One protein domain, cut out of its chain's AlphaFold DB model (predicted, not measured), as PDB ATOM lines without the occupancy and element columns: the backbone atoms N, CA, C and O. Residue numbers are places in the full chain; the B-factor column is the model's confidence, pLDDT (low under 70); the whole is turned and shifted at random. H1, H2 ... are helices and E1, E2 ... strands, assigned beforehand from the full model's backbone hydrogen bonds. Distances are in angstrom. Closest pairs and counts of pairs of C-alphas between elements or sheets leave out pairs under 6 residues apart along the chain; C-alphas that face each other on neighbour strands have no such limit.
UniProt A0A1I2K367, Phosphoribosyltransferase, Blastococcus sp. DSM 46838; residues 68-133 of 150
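AT A GLANCE: This is residues 68 to 133 of the 150 residues of the protein "Phosphoribosyltransferase" of Blastococcus sp. DSM 46838 (UniProt A0A1I2K367). Two parallel strands, E1 and E2, make a small narrow sheet, with helices H2 and H3 packed over one of its faces. Short H1 lies beyond one end of E1, where residues 80 to 85 stick out, and the tail of residues 122 to 133 folds back along E2. The printed part has 66 residues with three named helices and two named strands, in the order E1, H1, H2, H3, E2, and its class is mixed. It is compact, with a radius of gyration of the C-alphas of 12.3 A, yet elongated, spanning 39 by 23 by 15 A.

IN THESE COORDINATES: E2, residues 114 to 121, is 21.8 A long and ends at C-alpha 121 (-64.826, 61.928, 178.508). E1, residues 68 to 73, is 16.3 A long and begins at C-alpha 68 (-76.117, 74.751, 171.756). H2, residues 89 to 98, is 14.2 A long; H3, residues 103 to 110, 10.5 A; H1, residues 76 to 80, 8.3 A.

HOW THE PARTS SIT: E1 and E2 are parallel neighbours at 15 degrees, with N 70 and O 116 within hydrogen-bond range at 2.9 A. With H1, H2 and H3 between them they form a strand-helix-strand unit, two parallel neighbour strands joined through helices. The closest C-alphas of H2 and E2 are those of Val 98 and Ile 117, 6.5 A apart; those of H3 and E2 are Ala 105 and Leu 115, 6.8 A. H2 and H3 only just touch, with 3 pairs of C-alphas within 8 A, and only at the corner; Ala 97 and Ala 105 have the closest C-alphas, at 5.5 A. They run the same way at a shallow tilt of 16 degrees. H1 is apart from H2, H3 and E2. Every O i to N i+4 pair is within hydrogen-bond range in H2 and H3; in H1 0 of 1 is, beside 2 of 2 O i to N i+3 pairs.

THE WHOLE: The two C-alphas farthest apart, those of His 80 and Gly 112, are 38.8 A apart. Residues 131 to 132 pair in parallel with residues 118 to 119 of E2. The printed part has no cut and no long link between named elements, and no printed residue is under 70 in pLDDT.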
ATOM      1  N   LEU A  68     -75.977  76.178 171.493       96.56
ATOM      2  CA  LEU A  68     -76.117  74.751 171.756       96.56
ATOM      3  C   LEU A  68     -74.777  74.213 172.257       96.56
ATOM      4  O   LEU A  68     -73.808  74.116 171.505       96.56
ATOM      5  N   VAL A  69     -74.726  73.834 173.533       97.50
ATOM      6  CA  VAL A  69     -73.577  73.123 174.101       97.50
ATOM      7  C   VAL A  69     -73.838  71.622 174.014       97.50
ATOM      8  O   VAL A  69     -74.731  71.112 174.690       97.50
ATOM      9  N   LEU A  70     -73.056  70.910 173.204       97.44
ATOM     10  CA  LEU A  70     -73.100  69.451 173.096       97.44
ATOM     11  C   LEU A  70     -71.902  68.869 173.841       97.44
ATOM     12  O   LEU A  70     -70.764  69.017 173.402       97.44
ATOM     13  N   ALA A  71     -72.164  68.212 174.969       96.81
ATOM     14  CA  ALA A  71     -71.147  67.539 175.768       96.81
ATOM     15  C   ALA A  71     -71.273  66.019 175.628       96.81
ATOM     16  O   ALA A  71     -72.307  65.455 175.980       96.81
ATOM     17  N   ALA A  72     -70.220  65.368 175.140       96.12
ATOM     18  CA  ALA A  72     -70.174  63.921 174.951       96.12
ATOM     19  C   ALA A  72     -69.241  63.252 175.970       96.12
ATOM     20  O   ALA A  72     -68.153  63.759 176.262       96.12
ATOM     21  N   ALA A  73     -69.662  62.106 176.503       95.56
ATOM     22  CA  ALA A  73     -68.864  61.257 177.380       95.56
ATOM     23  C   ALA A  73     -69.329  59.801 177.289       95.56
ATOM     24  O   ALA A  73     -70.514  59.546 177.083       95.56
ATOM     25  N   ASP A  74     -68.408  58.861 177.506       94.19
ATOM     26  CA  ASP A  74     -68.755  57.451 177.659       94.19
ATOM     27  C   ASP A  74     -68.982  57.086 179.123       94.19
ATOM     28  O   ASP A  74     -68.312  57.573 180.041       94.19
ATOM     29  N   HIS A  75     -69.926  56.174 179.341       92.75
ATOM     30  CA  HIS A  75     -70.328  55.744 180.672       92.75
ATOM     31  C   HIS A  75     -69.915  54.287 180.922       92.75
ATOM     32  O   HIS A  75     -70.284  53.416 180.135       92.75
ATOM     33  N   PRO A  76     -69.226  53.969 182.040       91.75
ATOM     34  CA  PRO A  76     -68.808  52.597 182.349       91.75
ATOM     35  C   PRO A  76     -69.950  51.575 182.373       91.75
ATOM     36  O   PRO A  76     -69.731  50.411 182.059       91.75
ATOM     37  N   VAL A  77     -71.169  52.013 182.707       94.38
ATOM     38  CA  VAL A  77     -72.366  51.159 182.725       94.38
ATOM     39  C   VAL A  77     -72.682  50.541 181.357       94.38
ATOM     40  O   VAL A  77     -73.292  49.480 181.304       94.38
ATOM     41  N   ALA A  78     -72.212  51.138 180.254       92.62
ATOM     42  CA  ALA A  78     -72.385  50.594 178.909       92.62
ATOM     43  C   ALA A  78     -71.737  49.207 178.724       92.62
ATOM     44  O   ALA A  78     -72.173  48.451 177.864       92.62
ATOM     45  N   ALA A  79     -70.760  48.829 179.562       91.69
ATOM     46  CA  ALA A  79     -70.179  47.482 179.569       91.69
ATOM     47  C   ALA A  79     -71.175  46.383 179.989       91.69
ATOM     48  O   ALA A  79     -70.904  45.204 179.791       91.69
ATOM     49  N   HIS A  80     -72.318  46.761 180.567       95.81
ATOM     50  CA  HIS A  80     -73.415  45.855 180.909       95.81
ATOM     51  C   HIS A  80     -74.485  45.780 179.815       95.81
ATOM     52  O   HIS A  80     -75.607  45.379 180.102       95.81
ATOM     53  N   GLU A  81     -74.166  46.219 178.591       93.19
ATOM     54  CA  GLU A  81     -75.052  46.111 177.422       93.19
ATOM     55  C   GLU A  81     -76.423  46.783 177.635       93.19
ATOM     56  O   GLU A  81     -77.432  46.417 177.042       93.19
ATOM     57  N   VAL A  82     -76.457  47.832 178.466       96.94
ATOM     58  CA  VAL A  82     -77.664  48.643 178.724       96.94
ATOM     59  C   VAL A  82     -78.043  49.548 177.546       96.94
ATOM     60  O   VAL A  82     -79.066  50.226 177.587       96.94
ATOM     61  N   SER A  83     -77.196  49.594 176.517       94.06
ATOM     62  CA  SER A  83     -77.401  50.344 175.281       94.06
ATOM     63  C   SER A  83     -77.409  49.376 174.098       94.06
ATOM     64  O   SER A  83     -76.521  48.526 174.021       94.06
ATOM     65  N   PRO A  84     -78.337  49.534 173.138       95.31
ATOM     66  CA  PRO A  84     -78.327  48.762 171.897       95.31
ATOM     67  C   PRO A  84     -77.232  49.216 170.912       95.31
ATOM     68  O   PRO A  84     -77.045  48.591 169.872       95.31
ATOM     69  N   TYR A  85     -76.528  50.313 171.206       95.25
ATOM     70  CA  TYR A  85     -75.466  50.872 170.366       95.25
ATOM     71  C   TYR A  85     -74.082  50.519 170.912       95.25
ATOM     72  O   TYR A  85     -73.883  50.479 172.128       95.25
ATOM     73  N   SER A  86     -73.104  50.338 170.017       93.50
ATOM     74  CA  SER A  86     -71.704  50.172 170.416       93.50
ATOM     75  C   SER A  86     -71.175  51.432 171.108       93.50
ATOM     76  O   SER A  86     -71.599  52.552 170.826       93.50
ATOM     77  N   SER A  87     -70.180  51.263 171.981       91.19
ATOM     78  CA  SER A  87     -69.518  52.387 172.658       91.19
ATOM     79  C   SER A  87     -68.785  53.332 171.698       91.19
ATOM     80  O   SER A  87     -68.555  54.489 172.033       91.19
ATOM     81  N   SER A  88     -68.450  52.879 170.486       93.81
ATOM     82  CA  SER A  88     -67.839  53.727 169.457       93.81
ATOM     83  C   SER A  88     -68.773  54.829 168.953       93.81
ATOM     84  O   SER A  88     -68.287  55.888 168.563       93.81
ATOM     85  N   VAL A  89     -70.099  54.631 169.016       96.06
ATOM     86  CA  VAL A  89     -71.080  55.582 168.463       96.06
ATOM     87  C   VAL A  89     -70.977  56.955 169.127       96.06
ATOM     88  O   VAL A  89     -71.140  57.970 168.453       96.06
ATOM     89  N   SER A  90     -70.644  57.024 170.419       95.44
ATOM     90  CA  SER A  90     -70.410  58.300 171.111       95.44
ATOM     91  C   SER A  90     -69.326  59.134 170.421       95.44
ATOM     92  O   SER A  90     -69.466  60.352 170.293       95.44
ATOM     93  N   ARG A  91     -68.252  58.478 169.959       96.44
ATOM     94  CA  ARG A  91     -67.159  59.121 169.226       96.44
ATOM     95  C   ARG A  91     -67.601  59.524 167.825       96.44
ATOM     96  O   ARG A  91     -67.375  60.668 167.456       96.44
ATOM     97  N   ASP A  92     -68.290  58.640 167.110       97.00
ATOM     98  CA  ASP A  92     -68.782  58.919 165.755       97.00
ATOM     99  C   ASP A  92     -69.716  60.143 165.735       97.00
ATOM    100  O   ASP A  92     -69.605  61.019 164.878       97.00
ATOM    101  N   VAL A  93     -70.609  60.255 166.726       97.06
ATOM    102  CA  VAL A  93     -71.520  61.401 166.875       97.06
ATOM    103  C   VAL A  93     -70.766  62.674 167.258       97.06
ATOM    104  O   VAL A  93     -71.103  63.750 166.758       97.06
ATOM    105  N   LEU A  94     -69.757  62.575 168.127       97.75
ATOM    106  CA  LEU A  94     -68.921  63.714 168.504       97.75
ATOM    107  C   LEU A  94     -68.122  64.237 167.301       97.75
ATOM    108  O   LEU A  94     -68.132  65.443 167.052       97.75
ATOM    109  N   ASP A  95     -67.503  63.342 166.529       97.81
ATOM    110  CA  ASP A  95     -66.795  63.679 165.294       97.81
ATOM    111  C   ASP A  95     -67.760  64.332 164.294       97.81
ATOM    112  O   ASP A  95     -67.486  65.424 163.793       97.81
ATOM    113  N   ALA A  96     -68.940  63.753 164.058       98.00
ATOM    114  CA  ALA A  96     -69.956  64.358 163.195       98.00
ATOM    115  C   ALA A  96     -70.403  65.748 163.688       98.00
ATOM    116  O   ALA A  96     -70.641  66.651 162.887       98.00
ATOM    117  N   ALA A  97     -70.505  65.954 165.003       98.00
ATOM    118  CA  ALA A  97     -70.878  67.247 165.571       98.00
ATOM    119  C   ALA A  97     -69.795  68.313 165.351       98.00
ATOM    120  O   ALA A  97     -70.135  69.447 165.021       98.00
ATOM    121  N   VAL A  98     -68.511  67.949 165.463       97.94
ATOM    122  CA  VAL A  98     -67.387  68.841 165.117       97.94
ATOM    123  C   VAL A  98     -67.431  69.242 163.642       97.94
ATOM    124  O   VAL A  98     -67.202  70.404 163.318       97.94
ATOM    125  N   HIS A  99     -67.771  68.309 162.750       97.56
ATOM    126  CA  HIS A  99     -67.891  68.579 161.314       97.56
ATOM    127  C   HIS A  99     -69.212  69.261 160.924       97.56
ATOM    128  O   HIS A  99     -69.448  69.510 159.744       97.56
ATOM    129  N   GLY A 100     -70.091  69.557 161.886       97.19
ATOM    130  CA  GLY A 100     -71.377  70.199 161.623       97.19
ATOM    131  C   GLY A 100     -72.415  69.298 160.945       97.19
ATOM    132  O   GLY A 100     -73.424  69.800 160.461       97.19
ATOM    133  N   THR A 101     -72.189  67.983 160.890       98.12
ATOM    134  CA  THR A 101     -73.037  67.021 160.163       98.12
ATOM    135  C   THR A 101     -73.907  66.162 161.071       98.12
ATOM    136  O   THR A 101     -74.806  65.474 160.587       98.12
ATOM    137  N   SER A 102     -73.691  66.200 162.390       97.69
ATOM    138  CA  SER A 102     -74.626  65.568 163.320       97.69
ATOM    139  C   SER A 102     -75.987  66.264 163.257       97.69
ATOM    140  O   SER A 102     -76.073  67.475 163.045       97.69
ATOM    141  N   LEU A 103     -77.067  65.517 163.495       96.94
ATOM    142  CA  LEU A 103     -78.426  66.066 163.449       96.94
ATOM    143  C   LEU A 103     -78.588  67.293 164.363       96.94
ATOM    144  O   LEU A 103     -79.197  68.284 163.967       96.94
ATOM    145  N   GLY A 104     -78.005  67.246 165.566       95.06
ATOM    146  CA  GLY A 104     -78.025  68.369 166.503       95.06
ATOM    147  C   GLY A 104     -77.260  69.590 165.990       95.06
ATOM    148  O   GLY A 104     -77.740  70.711 166.138       95.06
ATOM    149  N   ALA A 105     -76.109  69.382 165.345       97.12
ATOM    150  CA  ALA A 105     -75.321  70.460 164.758       97.12
ATOM    151  C   ALA A 105     -76.042  71.117 163.571       97.12
ATOM    152  O   ALA A 105     -76.120  72.342 163.503       97.12
ATOM    153  N   VAL A 106     -76.639  70.314 162.685       98.12
ATOM    154  CA  VAL A 106     -77.427  70.805 161.544       98.12
ATOM    155  C   VAL A 106     -78.650  71.590 162.020       98.12
ATOM    156  O   VAL A 106     -78.900  72.693 161.537       98.12
ATOM    157  N   ALA A 107     -79.391  71.063 163.000       97.19
ATOM    158  CA  ALA A 107     -80.553  71.747 163.562       97.19
ATOM    159  C   ALA A 107     -80.167  73.090 164.205       97.19
ATOM    160  O   ALA A 107     -80.804  74.106 163.929       97.19
ATOM    161  N   ALA A 108     -79.088  73.117 164.995       96.44
ATOM    162  CA  ALA A 108     -78.565  74.344 165.592       96.44
ATOM    163  C   ALA A 108     -78.154  75.373 164.532       96.44
ATOM    164  O   ALA A 108     -78.547  76.535 164.622       96.44
ATOM    165  N   GLY A 109     -77.438  74.937 163.493       95.19
ATOM    166  CA  GLY A 109     -77.054  75.803 162.381       95.19
ATOM    167  C   GLY A 109     -78.260  76.374 161.631       95.19
ATOM    168  O   GLY A 109     -78.273  77.559 161.309       95.19
ATOM    169  N   SER A 110     -79.309  75.573 161.420       96.50
ATOM    170  CA  SER A 110     -80.514  75.997 160.687       96.50
ATOM    171  C   SER A 110     -81.302  77.119 161.370       96.50
ATOM    172  O   SER A 110     -82.019  77.859 160.701       96.50
ATOM    173  N   VAL A 111     -81.146  77.264 162.690       94.94
ATOM    174  CA  VAL A 111     -81.800  78.306 163.499       94.94
ATOM    175  C   VAL A 111     -80.812  79.344 164.045       94.94
ATOM    176  O   VAL A 111     -81.167  80.131 164.916       94.94
ATOM    177  N   GLY A 112     -79.574  79.366 163.534       94.75
ATOM    178  CA  GLY A 112     -78.574  80.384 163.869       94.75
ATOM    179  C   GLY A 112     -77.965  80.269 165.271       94.75
ATOM    180  O   GLY A 112     -77.434  81.254 165.781       94.75
ATOM    181  N   LEU A 113     -78.031  79.099 165.913       96.06
ATOM    182  CA  LEU A 113     -77.381  78.883 167.207       96.06
ATOM    183  C   LEU A 113     -75.872  78.689 167.033       96.06
ATOM    184  O   LEU A 113     -75.420  77.949 166.157       96.06
ATOM    185  N   GLU A 114     -75.086  79.282 167.931       96.06
ATOM    186  CA  GLU A 114     -73.668  78.949 168.071       96.06
ATOM    187  C   GLU A 114     -73.546  77.508 168.586       96.06
ATOM    188  O   GLU A 114     -74.223  77.116 169.537       96.06
ATOM    189  N   LEU A 115     -72.657  76.715 167.995       96.75
ATOM    190  CA  LEU A 115     -72.403  75.349 168.437       96.75
ATOM    191  C   LEU A 115     -71.121  75.289 169.273       96.75
ATOM    192  O   LEU A 115     -70.047  75.661 168.805       96.75
ATOM    193  N   ARG A 116     -71.217  74.769 170.501       97.88
ATOM    194  CA  ARG A 116     -70.061  74.485 171.364       97.88
ATOM    195  C   ARG A 116     -69.961  72.999 171.642       97.88
ATOM    196  O   ARG A 116     -70.742  72.446 172.414       97.88
ATOM    197  N   ILE A 117     -68.967  72.369 171.030       98.06
ATOM    198  CA  ILE A 117     -68.708  70.942 171.178       98.06
ATOM    199  C   ILE A 117     -67.714  70.705 172.310       98.06
ATOM    200  O   ILE A 117     -66.630  71.294 172.342       98.06
ATOM    201  N   VAL A 118     -68.090  69.838 173.245       97.56
ATOM    202  CA  VAL A 118     -67.322  69.512 174.443       97.56
ATOM    203  C   VAL A 118     -67.081  68.009 174.503       97.56
ATOM    204  O   VAL A 118     -68.012  67.208 174.549       97.56
ATOM    205  N   ASP A 119     -65.811  67.638 174.583       96.75
ATOM    206  CA  ASP A 119     -65.393  66.286 174.925       96.75
ATOM    207  C   ASP A 119     -65.201  66.204 176.444       96.75
ATOM    208  O   ASP A 119     -64.193  66.658 176.997       96.75
ATOM    209  N   ALA A 120     -66.206  65.660 177.128       95.62
ATOM    210  CA  ALA A 120     -66.234  65.520 178.581       95.62
ATOM    211  C   ALA A 120     -65.665  64.173 179.065       95.62
ATOM    212  O   ALA A 120     -65.483  63.983 180.273       95.62
ATOM    213  N   GLY A 121     -65.347  63.249 178.154       94.12
ATOM    214  CA  GLY A 121     -64.826  61.928 178.508       94.12
ATOM    215  C   GLY A 121     -65.175  60.824 177.521       94.12
ATOM    216  O   GLY A 121     -65.514  59.727 177.961       94.12
ATOM    217  N   VAL A 122     -65.132  61.091 176.215       95.38
ATOM    218  CA  VAL A 122     -65.294  60.028 175.209       95.38
ATOM    219  C   VAL A 122     -64.051  59.131 175.204       95.38
ATOM    220  O   VAL A 122     -62.920  59.607 175.327       95.38
ATOM    221  N   ALA A 123     -64.234  57.823 175.087       92.25
ATOM    222  CA  ALA A 123     -63.161  56.846 175.100       92.25
ATOM    223  C   ALA A 123     -62.152  57.076 173.958       92.25
ATOM    224  O   ALA A 123     -62.470  57.528 172.853       92.25
ATOM    225  N   GLY A 124     -60.890  56.748 174.241       90.81
ATOM    226  CA  GLY A 124     -59.772  56.966 173.326       90.81
ATOM    227  C   GLY A 124     -59.205  58.386 173.383       90.81
ATOM    228  O   GLY A 124     -59.398  59.118 174.357       90.81
ATOM    229  N   ALA A 125     -58.455  58.756 172.344       91.19
ATOM    230  CA  ALA A 125     -57.788  60.053 172.253       91.19
ATOM    231  C   ALA A 125     -58.801  61.212 172.134       91.19
ATOM    232  O   ALA A 125     -59.872  60.991 171.555       91.19
ATOM    233  N   PRO A 126     -58.459  62.423 172.620       91.38
ATOM    234  CA  PRO A 126     -59.274  63.622 172.432       91.38
ATOM    235  C   PRO A 126     -59.664  63.837 170.970       91.38
ATOM    236  O   PRO A 126     -58.859  63.587 170.070       91.38
ATOM    237  N   VAL A 127     -60.888  64.309 170.746       93.94
ATOM    238  CA  VAL A 127     -61.387  64.627 169.404       93.94
ATOM    239  C   VAL A 127     -60.926  66.036 169.002       93.94
ATOM    240  O   VAL A 127     -61.263  67.001 169.696       93.94
ATOM    241  N   PRO A 128     -60.152  66.197 167.908       94.06
ATOM    242  CA  PRO A 128     -59.780  67.515 167.402       94.06
ATOM    243  C   PRO A 128     -61.017  68.366 167.097       94.06
ATOM    244  O   PRO A 128     -61.989  67.867 166.549       94.06
ATOM    245  N   GLY A 129     -60.989  69.651 167.452       94.56
ATOM    246  CA  GLY A 129     -62.123  70.568 167.259       94.56
ATOM    247  C   GLY A 129     -63.152  70.571 168.397       94.56
ATOM    248  O   GLY A 129     -63.917  71.526 168.509       94.56
ATOM    249  N   ALA A 130     -63.130  69.583 169.297       96.69
ATOM    250  CA  ALA A 130     -63.904  69.619 170.534       96.69
ATOM    251  C   ALA A 130     -63.118  70.300 171.670       96.69
ATOM    252  O   ALA A 130     -61.903  70.140 171.810       96.69
ATOM    253  N   THR A 131     -63.820  71.025 172.542       96.81
ATOM    254  CA  THR A 131     -63.231  71.553 173.779       96.81
ATOM    255  C   THR A 131     -63.051  70.409 174.774       96.81
ATOM    256  O   THR A 131     -64.031  69.841 175.256       96.81
ATOM    257  N   ALA A 132     -61.806  70.072 175.108       93.69
ATOM    258  CA  ALA A 132     -61.509  69.005 176.057       93.69
ATOM    259  C   ALA A 132     -61.782  69.452 177.506       93.69
ATOM    260  O   ALA A 132     -61.028  70.237 178.077       93.69
ATOM    261  N   LEU A 133     -62.838  68.907 178.117       93.12
ATOM    262  CA  LEU A 133     -63.200  69.079 179.532       93.12
ATOM    263  C   LEU A 133     -63.249  67.731 180.262       93.12
ATOM    264  O   LEU A 133     -64.103  67.471 181.111       93.12
TER     265      LEU A 133